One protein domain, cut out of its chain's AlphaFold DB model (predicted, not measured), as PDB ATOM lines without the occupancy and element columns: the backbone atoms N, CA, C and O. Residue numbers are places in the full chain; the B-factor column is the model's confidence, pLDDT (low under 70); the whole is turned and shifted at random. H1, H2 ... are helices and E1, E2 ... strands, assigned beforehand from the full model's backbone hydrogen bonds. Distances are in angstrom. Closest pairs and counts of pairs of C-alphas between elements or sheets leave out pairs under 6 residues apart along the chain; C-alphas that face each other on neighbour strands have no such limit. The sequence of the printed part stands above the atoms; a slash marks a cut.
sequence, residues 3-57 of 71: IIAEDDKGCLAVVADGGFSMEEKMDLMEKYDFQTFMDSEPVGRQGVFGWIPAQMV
ATOM      1  N   ILE A   3      41.359  36.367  -3.614       91.75
ATOM      2  CA  ILE A   3      42.681  36.384  -2.973       91.75
ATOM      3  C   ILE A   3      42.549  37.203  -1.692       91.75
ATOM      4  O   ILE A   3      42.164  38.369  -1.757       91.75
ATOM      5  N   ILE A   4      42.873  36.607  -0.547       92.88
ATOM      6  CA  ILE A   4      42.635  37.224   0.768       92.88
ATOM      7  C   ILE A   4      43.919  37.626   1.499       92.88
ATOM      8  O   ILE A   4      43.882  38.518   2.345       92.88
ATOM      9  N   ALA A   5      45.051  36.988   1.192       93.44
ATOM     10  CA  ALA A   5      46.346  37.291   1.797       93.44
ATOM     11  C   ALA A   5      47.508  36.775   0.934       93.44
ATOM     12  O   ALA A   5      47.312  35.958   0.036       93.44
ATOM     13  N   GLU A   6      48.716  37.224   1.261       95.94
ATOM     14  CA  GLU A   6      49.993  36.730   0.743       95.94
ATOM     15  C   GLU A   6      50.918  36.441   1.937       95.94
ATOM     16  O   GLU A   6      50.919  37.206   2.907       95.94
ATOM     17  N   ASP A   7      51.651  35.327   1.905       95.31
ATOM     18  CA  ASP A   7      52.640  34.977   2.931       95.31
ATOM     19  C   ASP A   7      54.061  35.475   2.588       95.31
ATOM     20  O   ASP A   7      54.313  36.062   1.537       95.31
ATOM     21  N   ASP A   8      55.025  35.236   3.482       96.00
ATOM     22  CA  ASP A   8      56.426  35.646   3.305       96.00
ATOM     23  C   ASP A   8      57.189  34.845   2.232       96.00
ATOM     24  O   ASP A   8      58.330  35.177   1.901       96.00
ATOM     25  N   LYS A   9      56.563  33.809   1.665       95.12
ATOM     26  CA  LYS A   9      57.104  32.960   0.597       95.12
ATOM     27  C   LYS A   9      56.499  33.289  -0.770       95.12
ATOM     28  O   LYS A   9      56.882  32.655  -1.754       95.12
ATOM     29  N   GLY A  10      55.591  34.264  -0.848       93.62
ATOM     30  CA  GLY A  10      54.899  34.638  -2.082       93.62
ATOM     31  C   GLY A  10      53.794  33.654  -2.482       93.62
ATOM     32  O   GLY A  10      53.466  33.531  -3.666       93.62
ATOM     33  N   CYS A  11      53.236  32.909  -1.525       95.31
ATOM     34  CA  CYS A  11      52.014  32.138  -1.720       95.31
ATOM     35  C   CYS A  11      50.797  33.007  -1.402       95.31
ATOM     36  O   CYS A  11      50.767  33.738  -0.415       95.31
ATOM     37  N   LEU A  12      49.761  32.886  -2.226       94.75
ATOM     38  CA  LEU A  12      48.490  33.575  -2.070       94.75
ATOM     39  C   LEU A  12      47.488  32.659  -1.375       94.75
ATOM     40  O   LEU A  12      47.242  31.541  -1.835       94.75
ATOM     41  N   ALA A  13      46.884  33.147  -0.297       94.94
ATOM     42  CA  ALA A  13      45.712  32.520   0.293       94.94
ATOM     43  C   ALA A  13      44.500  32.845  -0.573       94.94
ATOM     44  O   ALA A  13      44.200  34.018  -0.824       94.94
ATOM     45  N   VAL A  14      43.794  31.807  -1.006       95.12
ATOM     46  CA  VAL A  14      42.646  31.942  -1.899       95.12
ATOM     47  C   VAL A  14      41.437  31.175  -1.397       95.12
ATOM     48  O   VAL A  14      41.556  30.119  -0.775       95.12
ATOM     49  N   VAL A  15      40.257  31.699  -1.721       95.81
ATOM     50  CA  VAL A  15      38.966  31.056  -1.463       95.81
ATOM     51  C   VAL A  15      38.238  30.856  -2.788       95.81
ATOM     52  O   VAL A  15      38.043  31.809  -3.543       95.81
ATOM     53  N   ALA A  16      37.834  29.623  -3.088       94.44
ATOM     54  CA  ALA A  16      36.997  29.272  -4.232       94.44
ATOM     55  C   ALA A  16      35.567  28.977  -3.760       94.44
ATOM     56  O   ALA A  16      35.303  27.951  -3.135       94.44
ATOM     57  N   ASP A  17      34.643  29.890  -4.048       92.44
ATOM     58  CA  ASP A  17      33.281  29.902  -3.522       92.44
ATOM     59  C   ASP A  17      32.224  29.891  -4.651       92.44
ATOM     60  O   ASP A  17      32.139  28.915  -5.405       92.44
ATOM     61  N   GLY A  18      31.373  30.917  -4.751       85.62
ATOM     62  CA  GLY A  18      30.425  31.090  -5.842       85.62
ATOM     63  C   GLY A  18      31.112  31.118  -7.211       85.62
ATOM     64  O   GLY A  18      32.195  31.672  -7.389       85.62
ATOM     65  N   GLY A  19      30.464  30.498  -8.198       87.12
ATOM     66  CA  GLY A  19      30.974  30.398  -9.570       87.12
ATOM     67  C   GLY A  19      31.858  29.177  -9.848       87.12
ATOM     68  O   GLY A  19      32.176  28.953 -11.008       87.12
ATOM     69  N   PHE A  20      32.194  28.376  -8.831       92.88
ATOM     70  CA  PHE A  20      32.874  27.086  -8.992       92.88
ATOM     71  C   PHE A  20      31.888  25.933  -8.781       92.88
ATOM     72  O   PHE A  20      31.136  25.910  -7.799       92.88
ATOM     73  N   SER A  21      31.904  24.964  -9.692       94.88
ATOM     74  CA  SER A  21      31.158  23.712  -9.576       94.88
ATOM     75  C   SER A  21      31.715  22.818  -8.464       94.88
ATOM     76  O   SER A  21      32.813  23.026  -7.947       94.88
ATOM     77  N   MET A  22      30.947  21.798  -8.074       95.31
ATOM     78  CA  MET A  22      31.411  20.812  -7.094       95.31
ATOM     79  C   MET A  22      32.645  20.047  -7.593       95.31
ATOM     80  O   MET A  22      33.557  19.821  -6.806       95.31
ATOM     81  N   GLU A  23      32.682  19.679  -8.875       95.69
ATOM     82  CA  GLU A  23      33.812  18.960  -9.474       95.69
ATOM     83  C   GLU A  23      35.084  19.814  -9.464       95.69
ATOM     84  O   GLU A  23      36.121  19.349  -9.006       95.69
ATOM     85  N   GLU A  24      34.996  21.092  -9.848       95.25
ATOM     86  CA  GLU A  24      36.142  22.013  -9.801       95.25
ATOM     87  C   GLU A  24      36.670  22.209  -8.372       95.25
ATOM     88  O   GLU A  24      37.878  22.302  -8.164       95.25
ATOM     89  N   LYS A  25      35.785  22.245  -7.367       95.56
ATOM     90  CA  LYS A  25      36.194  22.320  -5.956       95.56
ATOM     91  C   LYS A  25      36.904  21.047  -5.498       95.56
ATOM     92  O   LYS A  25      37.916  21.149  -4.817       95.56
ATOM     93  N   MET A  26      36.403  19.871  -5.879       95.56
ATOM     94  CA  MET A  26      37.060  18.595  -5.571       95.56
ATOM     95  C   MET A  26      38.437  18.501  -6.235       95.56
ATOM     96  O   MET A  26      39.405  18.130  -5.581       95.56
ATOM     97  N   ASP A  27      38.551  18.935  -7.489       95.31
ATOM     98  CA  ASP A  27      39.825  19.022  -8.206       95.31
ATOM     99  C   ASP A  27      40.847  19.899  -7.468       95.31
ATOM    100  O   ASP A  27      42.028  19.552  -7.395       95.31
ATOM    101  N   LEU A  28      40.407  21.029  -6.899       94.50
ATOM    102  CA  LEU A  28      41.263  21.893  -6.083       94.50
ATOM    103  C   LEU A  28      41.756  21.187  -4.813       94.50
ATOM    104  O   LEU A  28      42.920  21.338  -4.441       94.50
ATOM    105  N   MET A  29      40.887  20.411  -4.167       95.00
ATOM    106  CA  MET A  29      41.228  19.654  -2.960       95.00
ATOM    107  C   MET A  29      42.224  18.530  -3.262       95.00
ATOM    108  O   MET A  29      43.205  18.378  -2.545       95.00
ATOM    109  N   GLU A  30      42.011  17.775  -4.340       95.19
ATOM    110  CA  GLU A  30      42.853  16.624  -4.690       95.19
ATOM    111  C   GLU A  30      44.218  17.018  -5.264       95.19
ATOM    112  O   GLU A  30      45.207  16.321  -5.035       95.19
ATOM    113  N   LYS A  31      44.285  18.105  -6.044       92.38
ATOM    114  CA  LYS A  31      45.500  18.475  -6.796       92.38
ATOM    115  C   LYS A  31      46.342  19.545  -6.113       92.38
ATOM    116  O   LYS A  31      47.531  19.643  -6.410       92.38
ATOM    117  N   TYR A  32      45.735  20.366  -5.257       89.69
ATOM    118  CA  TYR A  32      46.370  21.564  -4.704       89.69
ATOM    119  C   TYR A  32      46.184  21.703  -3.186       89.69
ATOM    120  O   TYR A  32      46.379  22.792  -2.652       89.69
ATOM    121  N   ASP A  33      45.812  20.618  -2.496       93.81
ATOM    122  CA  ASP A  33      45.672  20.544  -1.033       93.81
ATOM    123  C   ASP A  33      44.708  21.589  -0.432       93.81
ATOM    124  O   ASP A  33      44.879  22.056   0.700       93.81
ATOM    125  N   PHE A  34      43.672  21.971  -1.186       96.00
ATOM    126  CA  PHE A  34      42.607  22.825  -0.659       96.00
ATOM    127  C   PHE A  34      41.764  22.076   0.377       96.00
ATOM    128  O   PHE A  34      41.609  20.857   0.333       96.00
ATOM    129  N   GLN A  35      41.164  22.835   1.290       96.94
ATOM    130  CA  GLN A  35      40.362  22.322   2.396       96.94
ATOM    131  C   GLN A  35      38.965  22.940   2.403       96.94
ATOM    132  O   GLN A  35      38.747  24.064   1.946       96.94
ATOM    133  N   THR A  36      38.006  22.193   2.941       96.06
ATOM    134  CA  THR A  36      36.670  22.690   3.275       96.06
ATOM    135  C   THR A  36      36.700  23.499   4.566       96.06
ATOM    136  O   THR A  36      37.522  23.257   5.443       96.06
ATOM    137  N   PHE A  37      35.765  24.436   4.721       92.94
ATOM    138  CA  PHE A  37      35.615  25.187   5.974       92.94
ATOM    139  C   PHE A  37      34.940  24.366   7.075       92.94
ATOM    140  O   PHE A  37      35.169  24.614   8.257       92.94
ATOM    141  N   MET A  38      34.075  23.425   6.691       94.06
ATOM    142  CA  MET A  38      33.320  22.577   7.609       94.06
ATOM    143  C   MET A  38      33.296  21.135   7.108       94.06
ATOM    144  O   MET A  38      32.807  20.873   6.011       94.06
ATOM    145  N   ASP A  39      33.724  20.186   7.938       90.12
ATOM    146  CA  ASP A  39      33.732  18.759   7.579       90.12
ATOM    147  C   ASP A  39      32.321  18.166   7.422       90.12
ATOM    148  O   ASP A  39      32.130  17.144   6.765       90.12
ATOM    149  N   SER A  40      31.312  18.792   8.035       92.00
ATOM    150  CA  SER A  40      29.932  18.296   8.059       92.00
ATOM    151  C   SER A  40      29.097  18.682   6.837       92.00
ATOM    152  O   SER A  40      28.021  18.118   6.643       92.00
ATOM    153  N   GLU A  41      29.543  19.652   6.035       92.25
ATOM    154  CA  GLU A  41      28.778  20.163   4.895       92.25
ATOM    155  C   GLU A  41      29.277  19.568   3.569       92.25
ATOM    156  O   GLU A  41      30.483  19.445   3.347       92.25
ATOM    157  N   PRO A  42      28.389  19.238   2.616       91.88
ATOM    158  CA  PRO A  42      28.820  18.828   1.286       91.88
ATOM    159  C   PRO A  42      29.639  19.929   0.600       91.88
ATOM    160  O   PRO A  42      29.229  21.090   0.592       91.88
ATOM    161  N   VAL A  43      30.739  19.562  -0.066       92.12
ATOM    162  CA  VAL A  43      31.632  20.495  -0.790       92.12
ATOM    163  C   VAL A  43      30.861  21.427  -1.735       92.12
ATOM    164  O   VAL A  43      31.134  22.623  -1.800       92.12
ATOM    165  N   GLY A  44      29.831  20.920  -2.420       91.81
ATOM    166  CA  GLY A  44      29.005  21.720  -3.330       91.81
ATOM    167  C   GLY A  44      28.255  22.894  -2.676       91.81
ATOM    168  O   GLY A  44      27.824  23.796  -3.388       91.81
ATOM    169  N   ARG A  45      28.105  22.911  -1.345       92.56
ATOM    170  CA  ARG A  45      27.398  23.959  -0.584       92.56
ATOM    171  C   ARG A  45      28.317  24.937   0.140       92.56
ATOM    172  O   ARG A  45      27.823  25.895   0.724       92.56
ATOM    173  N   GLN A  46      29.626  24.719   0.095       94.12
ATOM    174  CA  GLN A  46      30.609  25.568   0.759       94.12
ATOM    175  C   GLN A  46      31.723  25.992  -0.200       94.12
ATOM    176  O   GLN A  46      31.816  25.511  -1.334       94.12
ATOM    177  N   GLY A  47      32.530  26.956   0.232       94.69
ATOM    178  CA  GLY A  47      33.790  27.258  -0.434       94.69
ATOM    179  C   GLY A  47      34.875  26.256  -0.043       94.69
ATOM    180  O   GLY A  47      34.743  25.536   0.947       94.69
ATOM    181  N   VAL A  48      35.956  26.249  -0.811       96.69
ATOM    182  CA  VAL A  48      37.218  25.600  -0.437       96.69
ATOM    183  C   VAL A  48      38.322  26.647  -0.397       96.69
ATOM    184  O   VAL A  48      38.275  27.623  -1.149       96.69
ATOM    185  N   PHE A  49      39.305  26.475   0.478       96.94
ATOM    186  CA  PHE A  49      40.404  27.420   0.642       96.94
ATOM    187  C   PHE A  49      41.753  26.714   0.647       96.94
ATOM    188  O   PHE A  49      41.864  25.559   1.050       96.94
ATOM    189  N   GLY A  50      42.781  27.421   0.198       95.88
ATOM    190  CA  GLY A  50      44.123  26.875   0.087       95.88
ATOM    191  C   GLY A  50      45.153  27.953  -0.206       95.88
ATOM    192  O   GLY A  50      44.825  29.135  -0.348       95.88
ATOM    193  N   TRP A  51      46.407  27.523  -0.290       95.62
ATOM    194  CA  TRP A  51      47.540  28.370  -0.641       95.62
ATOM    195  C   TRP A  51      48.047  27.987  -2.021       95.62
ATOM    196  O   TRP A  51      48.296  26.813  -2.285       95.62
ATOM    197  N   ILE A  52      48.238  28.975  -2.890       94.00
ATOM    198  CA  ILE A  52      48.799  28.763  -4.226       94.00
ATOM    199  C   ILE A  52      49.993  29.692  -4.456       94.00
ATOM    200  O   ILE A  52      49.914  30.870  -4.109       94.00
ATOM    201  N   PRO A  53      51.102  29.225  -5.053       94.12
ATOM    202  CA  PRO A  53      52.204  30.104  -5.437       94.12
ATOM    203  C   PRO A  53      51.715  31.238  -6.347       94.12
ATOM    204  O   PRO A  53      51.044  30.968  -7.345       94.12
ATOM    205  N   ALA A  54      52.089  32.494  -6.069       92.31
ATOM    206  CA  ALA A  54      51.636  33.649  -6.856       92.31
ATOM    207  C   ALA A  54      51.950  33.509  -8.356       92.31
ATOM    208  O   ALA A  54      51.174  33.933  -9.208       92.31
ATOM    209  N   GLN A  55      53.051  32.830  -8.689       91.06
ATOM    210  CA  GLN A  55      53.458  32.537 -10.065       91.06
ATOM    211  C   GLN A  55      52.484  31.639 -10.848       91.06
ATOM    212  O   GLN A  55      52.596  31.581 -12.066       91.06
ATOM    213  N   MET A  56      51.563  30.925 -10.190       89.44
ATOM    214  CA  MET A  56      50.518  30.119 -10.843       89.44
ATOM    215  C   MET A  56      49.241  30.923 -11.111       89.44
ATOM    216  O   MET A  56      48.334  30.443 -11.790       89.44
ATOM    217  N   VAL A  57      49.147  32.135 -10.561       86.88
ATOM    218  CA  VAL A  57      47.972  32.988 -10.693       86.88
ATOM    219  C   VAL A  57      48.166  33.935 -11.864       86.88
ATOM    220  O   VAL A  57      49.152  34.666 -11.968       86.88
TER     221      VAL A  57
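AT A GLANCE: This is residues 3 to 57 of the 71 residues of an uncharacterized protein of Arthrobacter sp. Edens01 (UniProt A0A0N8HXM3). A small antiparallel sheet, in the order E1 E2 E3, has one helix, H1, packed mainly on E3; a long loop, residues 33 to 47, runs from H1 back to E3. The 55 printed residues hold E1, E2, H1 and E3 in that order; the class is mixed, helices and strands, with under half of the residues in named elements. The whole is compact, radius of gyration of the C-alphas 11.3 A, and elongated, spanning 32 by 19 by 17 A.

HOW THE PARTS SIT: Inner strand E2, residues 11 to 16, is antiparallel to edge strand E3, residues 48 to 53; N 14 and O 50, 2.9 A apart, are within hydrogen-bond range. Edge strand E1, residues 3 to 6, forms a hairpin with E2, with N 4 and O 13 within range at 2.9 A. H1, residues 22 to 32, is on the sheet; its closest C-alphas to E3 are Lys 25 and Val 48, 6.5 A. In H1 every O i to N i+4 pair is within range.

IN THESE COORDINATES: E1 begins at C-alpha 3 (42.681, 36.384, -2.973) and spans 8.2 A, E2 15.5 A, H1 15.2 A and E3 16.4 A, ending at C-alpha 53 (52.204, 30.104, -5.437).

THE WHOLE: The printed part has no cut; the H1 to E3 link is long, and no printed residue is under 70 in pLDDT.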